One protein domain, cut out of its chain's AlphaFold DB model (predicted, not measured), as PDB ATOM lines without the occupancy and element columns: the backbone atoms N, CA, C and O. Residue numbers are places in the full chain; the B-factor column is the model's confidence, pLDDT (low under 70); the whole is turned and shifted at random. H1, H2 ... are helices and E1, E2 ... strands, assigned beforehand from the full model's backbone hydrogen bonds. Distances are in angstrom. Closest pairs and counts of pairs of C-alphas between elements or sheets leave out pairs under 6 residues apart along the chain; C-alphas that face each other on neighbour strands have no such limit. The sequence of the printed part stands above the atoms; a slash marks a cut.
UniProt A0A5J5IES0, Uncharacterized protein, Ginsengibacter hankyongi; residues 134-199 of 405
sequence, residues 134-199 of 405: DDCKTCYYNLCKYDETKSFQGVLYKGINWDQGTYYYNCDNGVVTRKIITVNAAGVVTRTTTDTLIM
ATOM      1  N   ASP A 134     -88.986  -5.440 -29.965       60.72
ATOM      2  CA  ASP A 134     -89.781  -4.615 -29.053       60.72
ATOM      3  C   ASP A 134     -89.376  -4.687 -27.575       60.72
ATOM      4  O   ASP A 134     -89.455  -3.658 -26.893       60.72
ATOM      5  N   ASP A 135     -88.879  -5.822 -27.067       61.22
ATOM      6  CA  ASP A 135     -88.449  -5.926 -25.655       61.22
ATOM      7  C   ASP A 135     -87.324  -4.921 -25.353       61.22
ATOM      8  O   ASP A 135     -87.156  -4.412 -24.241       61.22
ATOM      9  N   CYS A 136     -86.575  -4.571 -26.394       68.12
ATOM     10  CA  CYS A 136     -85.461  -3.650 -26.334       68.12
ATOM     11  C   CYS A 136     -85.892  -2.200 -26.472       68.12
ATOM     12  O   CYS A 136     -85.276  -1.337 -25.867       68.12
ATOM     13  N   LYS A 137     -86.950  -1.900 -27.228       69.25
ATOM     14  CA  LYS A 137     -87.438  -0.520 -27.408       69.25
ATOM     15  C   LYS A 137     -88.317  -0.065 -26.259       69.25
ATOM     16  O   LYS A 137     -88.424   1.130 -26.003       69.25
ATOM     17  N   THR A 138     -88.956  -0.996 -25.561       78.88
ATOM     18  CA  THR A 138     -89.921  -0.659 -24.515       78.88
ATOM     19  C   THR A 138     -89.283  -0.494 -23.139       78.88
ATOM     20  O   THR A 138     -89.852   0.220 -22.313       78.88
ATOM     21  N   CYS A 139     -88.090  -1.052 -22.918       87.50
ATOM     22  CA  CYS A 139     -87.456  -1.102 -21.608       87.50
ATOM     23  C   CYS A 139     -86.406  -0.006 -21.352       87.50
ATOM     24  O   CYS A 139     -85.691   0.415 -22.253       87.50
ATOM     25  N   TYR A 140     -86.213   0.392 -20.090       91.75
ATOM     26  CA  TYR A 140     -85.103   1.259 -19.648       91.75
ATOM     27  C   TYR A 140     -83.814   0.488 -19.326       91.75
ATOM     28  O   TYR A 140     -82.897   1.018 -18.703       91.75
ATOM     29  N   TYR A 141     -83.731  -0.771 -19.750       88.12
ATOM     30  CA  TYR A 141     -82.548  -1.614 -19.652       88.12
ATOM     31  C   TYR A 141     -82.380  -2.337 -20.987       88.12
ATOM     32  O   TYR A 141     -83.325  -2.944 -21.484       88.12
ATOM     33  N   ASN A 142     -81.206  -2.225 -21.608       87.25
ATOM     34  CA  ASN A 142     -81.003  -2.752 -22.954       87.25
ATOM     35  C   ASN A 142     -80.770  -4.268 -22.906       87.25
ATOM     36  O   ASN A 142     -79.632  -4.725 -22.819       87.25
ATOM     37  N   LEU A 143     -81.868  -5.023 -22.964       85.00
ATOM     38  CA  LEU A 143     -81.856  -6.484 -22.942       85.00
ATOM     39  C   LEU A 143     -81.439  -7.122 -24.276       85.00
ATOM     40  O   LEU A 143     -81.105  -8.301 -24.295       85.00
ATOM     41  N   CYS A 144     -81.407  -6.359 -25.374       81.75
ATOM     42  CA  CYS A 144     -81.028  -6.858 -26.705       81.75
ATOM     43  C   CYS A 144     -79.570  -7.284 -26.808       81.75
ATOM     44  O   CYS A 144     -79.205  -8.006 -27.725       81.75
ATOM     45  N   LYS A 145     -78.717  -6.807 -25.901       78.56
ATOM     46  CA  LYS A 145     -77.290  -7.138 -25.906       78.56
ATOM     47  C   LYS A 145     -76.991  -8.514 -25.307       78.56
ATOM     48  O   LYS A 145     -75.824  -8.841 -25.119       78.56
ATOM     49  N   TYR A 146     -78.023  -9.261 -24.929       83.19
ATOM     50  CA  TYR A 146     -77.903 -10.491 -24.166       83.19
ATOM     51  C   TYR A 146     -78.501 -11.649 -24.960       83.19
ATOM     52  O   TYR A 146     -79.718 -11.732 -25.160       83.19
ATOM     53  N   ASP A 147     -77.625 -12.549 -25.395       76.56
ATOM     54  CA  ASP A 147     -78.001 -13.696 -26.223       76.56
ATOM     55  C   ASP A 147     -78.531 -14.861 -25.383       76.56
ATOM     56  O   ASP A 147     -79.368 -15.644 -25.832       76.56
ATOM     57  N   GLU A 148     -78.096 -14.958 -24.126       84.25
ATOM     58  CA  GLU A 148     -78.549 -16.007 -23.225       84.25
ATOM     59  C   GLU A 148     -79.994 -15.772 -22.794       84.25
ATOM     60  O   GLU A 148     -80.396 -14.667 -22.428       84.25
ATOM     61  N   THR A 149     -80.783 -16.841 -22.778       84.06
ATOM     62  CA  THR A 149     -82.164 -16.818 -22.297       84.06
ATOM     63  C   THR A 149     -82.400 -17.932 -21.297       84.06
ATOM     64  O   THR A 149     -81.954 -19.060 -21.505       84.06
ATOM     65  N   LYS A 150     -83.175 -17.649 -20.254       85.75
ATOM     66  CA  LYS A 150     -83.659 -18.654 -19.310       85.75
ATOM     67  C   LYS A 150     -85.067 -18.315 -18.861       85.75
ATOM     68  O   LYS A 150     -85.358 -17.164 -18.557       85.75
ATOM     69  N   SER A 151     -85.932 -19.319 -18.818       82.38
ATOM     70  CA  SER A 151     -87.285 -19.157 -18.291       82.38
ATOM     71  C   SER A 151     -87.301 -19.405 -16.782       82.38
ATOM     72  O   SER A 151     -86.702 -20.370 -16.300       82.38
ATOM     73  N   PHE A 152     -87.982 -18.533 -16.044       79.56
ATOM     74  CA  PHE A 152     -88.292 -18.697 -14.628       79.56
ATOM     75  C   PHE A 152     -89.788 -18.462 -14.448       79.56
ATOM     76  O   PHE A 152     -90.256 -17.364 -14.733       79.56
ATOM     77  N   GLN A 153     -90.526 -19.458 -13.950       75.44
ATOM     78  CA  GLN A 153     -91.975 -19.337 -13.729       75.44
ATOM     79  C   GLN A 153     -92.732 -18.932 -15.011       75.44
ATOM     80  O   GLN A 153     -93.533 -18.002 -15.012       75.44
ATOM     81  N   GLY A 154     -92.373 -19.541 -16.146       78.38
ATOM     82  CA  GLY A 154     -92.903 -19.187 -17.470       78.38
ATOM     83  C   GLY A 154     -92.450 -17.834 -18.044       78.38
ATOM     84  O   GLY A 154     -92.701 -17.568 -19.218       78.38
ATOM     85  N   VAL A 155     -91.754 -16.994 -17.272       79.50
ATOM     86  CA  VAL A 155     -91.256 -15.687 -17.719       79.50
ATOM     87  C   VAL A 155     -89.855 -15.834 -18.297       79.50
ATOM     88  O   VAL A 155     -88.953 -16.370 -17.651       79.50
ATOM     89  N   LEU A 156     -89.645 -15.329 -19.514       83.94
ATOM     90  CA  LEU A 156     -88.339 -15.339 -20.165       83.94
ATOM     91  C   LEU A 156     -87.452 -14.217 -19.613       83.94
ATOM     92  O   LEU A 156     -87.801 -13.038 -19.667       83.94
ATOM     93  N   TYR A 157     -86.274 -14.586 -19.121       89.94
ATOM     94  CA  TYR A 157     -85.226 -13.658 -18.722       89.94
ATOM     95  C   TYR A 157     -84.009 -13.780 -19.646       89.94
ATOM     96  O   TYR A 157     -83.707 -14.855 -20.164       89.94
ATOM     97  N   LYS A 158     -83.278 -12.677 -19.802       89.06
ATOM     98  CA  LYS A 158     -82.052 -12.544 -20.593       89.06
ATOM     99  C   LYS A 158     -80.810 -12.549 -19.701       89.06
ATOM    100  O   LYS A 158     -80.764 -11.805 -18.724       89.06
ATOM    101  N   GLY A 159     -79.849 -13.418 -19.993       84.06
ATOM    102  CA  GLY A 159     -78.706 -13.733 -19.135       84.06
ATOM    103  C   GLY A 159     -77.451 -12.910 -19.420       84.06
ATOM    104  O   GLY A 159     -77.153 -12.582 -20.564       84.06
ATOM    105  N   ILE A 160     -76.696 -12.618 -18.362       80.62
ATOM    106  CA  ILE A 160     -75.306 -12.168 -18.416       80.62
ATOM    107  C   ILE A 160     -74.503 -13.101 -17.515       80.62
ATOM    108  O   ILE A 160     -74.733 -13.151 -16.299       80.62
ATOM    109  N   ASN A 161     -73.547 -13.814 -18.103       67.06
ATOM    110  CA  ASN A 161     -72.553 -14.548 -17.336       67.06
ATOM    111  C   ASN A 161     -71.484 -13.579 -16.815       67.06
ATOM    112  O   ASN A 161     -70.841 -12.859 -17.578       67.06
ATOM    113  N   TRP A 162     -71.319 -13.547 -15.495       60.69
ATOM    114  CA  TRP A 162     -70.264 -12.805 -14.810       60.69
ATOM    115  C   TRP A 162     -69.544 -13.735 -13.835       60.69
ATOM    116  O   TRP A 162     -70.136 -14.681 -13.321       60.69
ATOM    117  N   ASP A 163     -68.281 -13.437 -13.529       44.22
ATOM    118  CA  ASP A 163     -67.397 -14.300 -12.723       44.22
ATOM    119  C   ASP A 163     -67.937 -14.641 -11.313       44.22
ATOM    120  O   ASP A 163     -67.419 -15.533 -10.648       44.22
ATOM    121  N   GLN A 164     -68.981 -13.947 -10.839       49.88
ATOM    122  CA  GLN A 164     -69.595 -14.119  -9.514       49.88
ATOM    123  C   GLN A 164     -70.999 -14.759  -9.535       49.88
ATOM    124  O   GLN A 164     -71.676 -14.789  -8.506       49.88
ATOM    125  N   GLY A 165     -71.450 -15.271 -10.683       61.62
ATOM    126  CA  GLY A 165     -72.733 -15.959 -10.839       61.62
ATOM    127  C   GLY A 165     -73.456 -15.576 -12.127       61.62
ATOM    128  O   GLY A 165     -72.996 -14.732 -12.897       61.62
ATOM    129  N   THR A 166     -74.623 -16.180 -12.359       78.19
ATOM    130  CA  THR A 166     -75.434 -15.851 -13.536       78.19
ATOM    131  C   THR A 166     -76.587 -14.932 -13.152       78.19
ATOM    132  O   THR A 166     -77.441 -15.277 -12.324       78.19
ATOM    133  N   TYR A 167     -76.608 -13.755 -13.774       89.06
ATOM    134  CA  TYR A 167     -77.670 -12.770 -13.625       89.06
ATOM    135  C   TYR A 167     -78.603 -12.870 -14.817       89.06
ATOM    136  O   TYR A 167     -78.149 -12.891 -15.955       89.06
ATOM    137  N   TYR A 168     -79.903 -12.892 -14.561       90.38
ATOM    138  CA  TYR A 168     -80.904 -12.895 -15.615       90.38
ATOM    139  C   TYR A 168     -81.857 -11.729 -15.414       90.38
ATOM    140  O   TYR A 168     -82.273 -11.462 -14.291       90.38
ATOM    141  N   TYR A 169     -82.228 -11.045 -16.486       92.50
ATOM    142  CA  TYR A 169     -83.029  -9.828 -16.448       92.50
ATOM    143  C   TYR A 169     -84.302  -9.996 -17.267       92.50
ATOM    144  O   TYR A 169     -84.271 -10.536 -18.367       92.50
ATOM    145  N   ASN A 170     -85.418  -9.515 -16.743       92.81
ATOM    146  CA  ASN A 170     -86.679  -9.443 -17.464       92.81
ATOM    147  C   ASN A 170     -87.210  -8.016 -17.368       92.81
ATOM    148  O   ASN A 170     -86.989  -7.332 -16.365       92.81
ATOM    149  N   CYS A 171     -87.883  -7.579 -18.425       92.69
ATOM    150  CA  CYS A 171     -88.582  -6.315 -18.447       92.69
ATOM    151  C   CYS A 171     -90.020  -6.557 -18.857       92.69
ATOM    152  O   CYS A 171     -90.263  -7.074 -19.943       92.69
ATOM    153  N   ASP A 172     -90.948  -6.164 -17.999       90.94
ATOM    154  CA  ASP A 172     -92.371  -6.241 -18.284       90.94
ATOM    155  C   ASP A 172     -93.056  -4.971 -17.790       90.94
ATOM    156  O   ASP A 172     -92.809  -4.509 -16.677       90.94
ATOM    157  N   ASN A 173     -93.875  -4.365 -18.651       89.44
ATOM    158  CA  ASN A 173     -94.618  -3.137 -18.367       89.44
ATOM    159  C   ASN A 173     -93.781  -2.040 -17.666       89.44
ATOM    160  O   ASN A 173     -94.201  -1.425 -16.684       89.44
ATOM    161  N   GLY A 174     -92.548  -1.824 -18.136       89.31
ATOM    162  CA  GLY A 174     -91.643  -0.818 -17.579       89.31
ATOM    163  C   GLY A 174     -91.029  -1.169 -16.215       89.31
ATOM    164  O   GLY A 174     -90.371  -0.309 -15.617       89.31
ATOM    165  N   VAL A 175     -91.216  -2.395 -15.725       94.38
ATOM    166  CA  VAL A 175     -90.577  -2.944 -14.527       94.38
ATOM    167  C   VAL A 175     -89.433  -3.858 -14.945       94.38
ATOM    168  O   VAL A 175     -89.639  -4.826 -15.668       94.38
ATOM    169  N   VAL A 176     -88.224  -3.570 -14.465       94.38
ATOM    170  CA  VAL A 176     -87.049  -4.420 -14.685       94.38
ATOM    171  C   VAL A 176     -86.795  -5.247 -13.443       94.38
ATOM    172  O   VAL A 176     -86.475  -4.700 -12.383       94.38
ATOM    173  N   THR A 177     -86.875  -6.565 -13.590       93.75
ATOM    174  CA  THR A 177     -86.521  -7.521 -12.541       93.75
ATOM    175  C   THR A 177     -85.233  -8.257 -12.887       93.75
ATOM    176  O   THR A 177     -84.914  -8.487 -14.052       93.75
ATOM    177  N   ARG A 178     -84.474  -8.628 -11.857       92.81
ATOM    178  CA  ARG A 178     -83.230  -9.387 -11.955       92.81
ATOM    179  C   ARG A 178     -83.329 -10.641 -11.101       92.81
ATOM    180  O   ARG A 178     -83.508 -10.541  -9.891       92.81
ATOM    181  N   LYS A 179     -83.140 -11.809 -11.706       90.69
ATOM    182  CA  LYS A 179     -82.873 -13.068 -11.009       90.69
ATOM    183  C   LYS A 179     -81.372 -13.204 -10.775       90.69
ATOM    184  O   LYS A 179     -80.581 -13.033 -11.703       90.69
ATOM    185  N   ILE A 180     -80.981 -13.519  -9.545       88.38
ATOM    186  CA  ILE A 180     -79.590 -13.799  -9.173       88.38
ATOM    187  C   ILE A 180     -79.495 -15.277  -8.829       88.38
ATOM    188  O   ILE A 180     -80.111 -15.710  -7.854       88.38
ATOM    189  N   ILE A 181     -78.722 -16.041  -9.602       84.94
ATOM    190  CA  ILE A 181     -78.423 -17.438  -9.285       84.94
ATOM    191  C   ILE A 181     -77.073 -17.507  -8.573       84.94
ATOM    192  O   ILE A 181     -76.032 -17.228  -9.163       84.94
ATOM    193  N   THR A 182     -77.090 -17.900  -7.302       81.25
ATOM    194  CA  THR A 182     -75.885 -18.222  -6.533       81.25
ATOM    195  C   THR A 182     -75.579 -19.709  -6.676       81.25
ATOM    196  O   THR A 182     -76.441 -20.544  -6.397       81.25
ATOM    197  N   VAL A 183     -74.352 -20.036  -7.079       80.31
ATOM    198  CA  VAL A 183     -73.830 -21.408  -7.127       80.31
ATOM    199  C   VAL A 183     -72.702 -21.580  -6.109       80.31
ATOM    200  O   VAL A 183     -72.008 -20.619  -5.782       80.31
ATOM    201  N   ASN A 184     -72.523 -22.784  -5.567       81.81
ATOM    202  CA  ASN A 184     -71.352 -23.110  -4.747       81.81
ATOM    203  C   ASN A 184     -70.126 -23.450  -5.618       81.81
ATOM    204  O   ASN A 184     -70.209 -23.472  -6.845       81.81
ATOM    205  N   ALA A 185     -68.992 -23.771  -4.987       77.00
ATOM    206  CA  ALA A 185     -67.750 -24.128  -5.686       77.00
ATOM    207  C   ALA A 185     -67.866 -25.364  -6.605       77.00
ATOM    208  O   ALA A 185     -67.032 -25.547  -7.483       77.00
ATOM    209  N   ALA A 186     -68.893 -26.202  -6.426       79.31
ATOM    210  CA  ALA A 186     -69.178 -27.352  -7.284       79.31
ATOM    211  C   ALA A 186     -70.163 -27.022  -8.427       79.31
ATOM    212  O   ALA A 186     -70.623 -27.927  -9.118       79.31
ATOM    213  N   GLY A 187     -70.537 -25.749  -8.602       79.00
ATOM    214  CA  GLY A 187     -71.500 -25.307  -9.614       79.00
ATOM    215  C   GLY A 187     -72.965 -25.602  -9.271       79.00
ATOM    216  O   GLY A 187     -73.846 -25.374 -10.097       79.00
ATOM    217  N   VAL A 188     -73.261 -26.088  -8.061       78.81
ATOM    218  CA  VAL A 188     -74.635 -26.387  -7.631       78.81
ATOM    219  C   VAL A 188     -75.325 -25.101  -7.194       78.81
ATOM    220  O   VAL A 188     -74.794 -24.375  -6.351       78.81
ATOM    221  N   VAL A 189     -76.521 -24.840  -7.727       82.12
ATOM    222  CA  VAL A 189     -77.363 -23.703  -7.327       82.12
ATOM    223  C   VAL A 189     -77.745 -23.839  -5.855       82.12
ATOM    224  O   VAL A 189     -78.385 -24.806  -5.461       82.12
ATOM    225  N   THR A 190     -77.362 -22.861  -5.041       84.88
ATOM    226  CA  THR A 190     -77.682 -22.815  -3.607       84.88
ATOM    227  C   THR A 190     -78.787 -21.824  -3.285       84.88
ATOM    228  O   THR A 190     -79.462 -21.967  -2.267       84.88
ATOM    229  N   ARG A 191     -78.974 -20.801  -4.126       83.44
ATOM    230  CA  ARG A 191     -79.984 -19.765  -3.915       83.44
ATOM    231  C   ARG A 191     -80.340 -19.071  -5.223       83.44
ATOM    232  O   ARG A 191     -79.450 -18.713  -5.990       83.44
ATOM    233  N   THR A 192     -81.627 -18.799  -5.407       85.06
ATOM    234  CA  THR A 192     -82.133 -17.910  -6.457       85.06
ATOM    235  C   THR A 192     -82.893 -16.770  -5.791       85.06
ATOM    236  O   THR A 192     -83.837 -17.025  -5.049       85.06
ATOM    237  N   THR A 193     -82.495 -15.519  -6.020       87.38
ATOM    238  CA  THR A 193     -83.240 -14.339  -5.533       87.38
ATOM    239  C   THR A 193     -83.792 -13.529  -6.698       87.38
ATOM    240  O   THR A 193     -83.328 -13.672  -7.829       87.38
ATOM    241  N   THR A 194     -84.806 -12.702  -6.430       90.00
ATOM    242  CA  THR A 194     -85.404 -11.795  -7.420       90.00
ATOM    243  C   THR A 194     -85.382 -10.381  -6.871       90.00
ATOM    244  O   THR A 194     -85.964 -10.132  -5.819       90.00
ATOM    245  N   ASP A 195     -84.766  -9.465  -7.607       90.31
ATOM    246  CA  ASP A 195     -84.681  -8.054  -7.252       90.31
ATOM    247  C   ASP A 195     -85.421  -7.216  -8.293       90.31
ATOM    248  O   ASP A 195     -85.366  -7.508  -9.487       90.31
ATOM    249  N   THR A 196     -86.066  -6.134  -7.864       94.06
ATOM    250  CA  THR A 196     -86.614  -5.126  -8.784       94.06
ATOM    251  C   THR A 196     -85.628  -3.971  -8.899       94.06
ATOM    252  O   THR A 196     -85.317  -3.323  -7.902       94.06
ATOM    253  N   LEU A 197     -85.122  -3.716 -10.105       93.00
ATOM    254  CA  LEU A 197     -84.102  -2.695 -10.359       93.00
ATOM    255  C   LEU A 197     -84.696  -1.368 -10.820       93.00
ATOM    256  O   LEU A 197     -84.178  -0.313 -10.471       93.00
ATOM    257  N   ILE A 198     -85.761  -1.420 -11.621       96.00
ATOM    258  CA  ILE A 198     -86.413  -0.246 -12.208       96.00
ATOM    259  C   ILE A 198     -87.922  -0.459 -12.141       96.00
ATOM    260  O   ILE A 198     -88.402  -1.525 -12.509       96.00
ATOM    261  N   MET A 199     -88.663   0.566 -11.729       95.94
ATOM    262  CA  MET A 199     -90.106   0.674 -11.943       95.94
ATOM    263  C   MET A 199     -90.381   2.011 -12.626       95.94
ATOM    264  O   MET A 199     -90.335   3.054 -11.985       95.94
TER     265      MET A 199
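What this domain is: This is residues 134 to 199 of the 405 residues of an uncharacterized protein of Ginsengibacter hankyongi (UniProt A0A5J5IES0). One strongly twisted, curled sheet of five antiparallel strands, holding 41 of the 66 printed residues, makes the body of this domain, the chain running back and forth from one strand to the next, with a short helix before it, H1, that only grazes the sheet near the end of E3. From one edge to the other the strands' lines turn by 96 degrees and the way across the sheet turns by 77 degrees, and the hairpin of E1 and E2 is swung round from the longer strands E4 and E5. The printed part has 66 residues, with one named helix and five named strands in the order H1, E1, E2, E3, E4, E5; the sheet's order is E1, E2, E3, E4, E5, and the class is mostly strand. It is compact by its radius of gyration of the C-alphas, 12.1 A, yet elongated in outline, spanning 38 by 20 by 20 A.

How they stand to each other: H1, residues 134 to 138, is on the sheet but only grazes it, with its residues 135 to 138. Its O i to N i+4 pair is within hydrogen-bond range. E1, residues 148 to 152, is an edge strand and forms a hairpin with E2, residues 155 to 162; their directions stand at 132 degrees, and N 150 and O 157 are 2.8 A apart. E2 and E3, residues 165 to 172, are antiparallel at 144 degrees, with N 158 and O 169 at 2.8 A. The closest C-alphas of H1 and E3 are those of Asp 135 and Cys 171, 7.2 A apart. E3 and E4, residues 175 to 183, stand at 161 degrees, with N 179 and O 168 at 2.7 A. E4 and the other edge strand, E5, residues 189 to 199, stand at 162 degrees, with N 178 and O 195 at 2.8 A. These five strands form a meander, each the antiparallel neighbour of the one before. E1 is apart from E4 and E5, and E2 is apart from E5.

Where its parts are: H1 begins at C-alpha 134 (-89.781, -4.615, -29.053) and is 6.0 A long. E1 begins at C-alpha 148 (-78.549, -16.007, -23.225) and measures 13.3 A, E2 21.4 A, E3 23.1 A and E4 26.0 A. E5, the longest strand with 11 residues, measures 27.9 A and ends at C-alpha 199 (-90.106, 0.674, -11.943).

The domain as a whole: The two C-alphas farthest apart, those of Lys 137 and Ala 186, are 38.2 A apart. The printed part has no cut. The links between successive strands are tight, the link from H1 to E1 is short with 9 residues, and no link is long. The mean pLDDT of the printed part is 82.5; residues 134 to 137 and 161 to 165 are under 70.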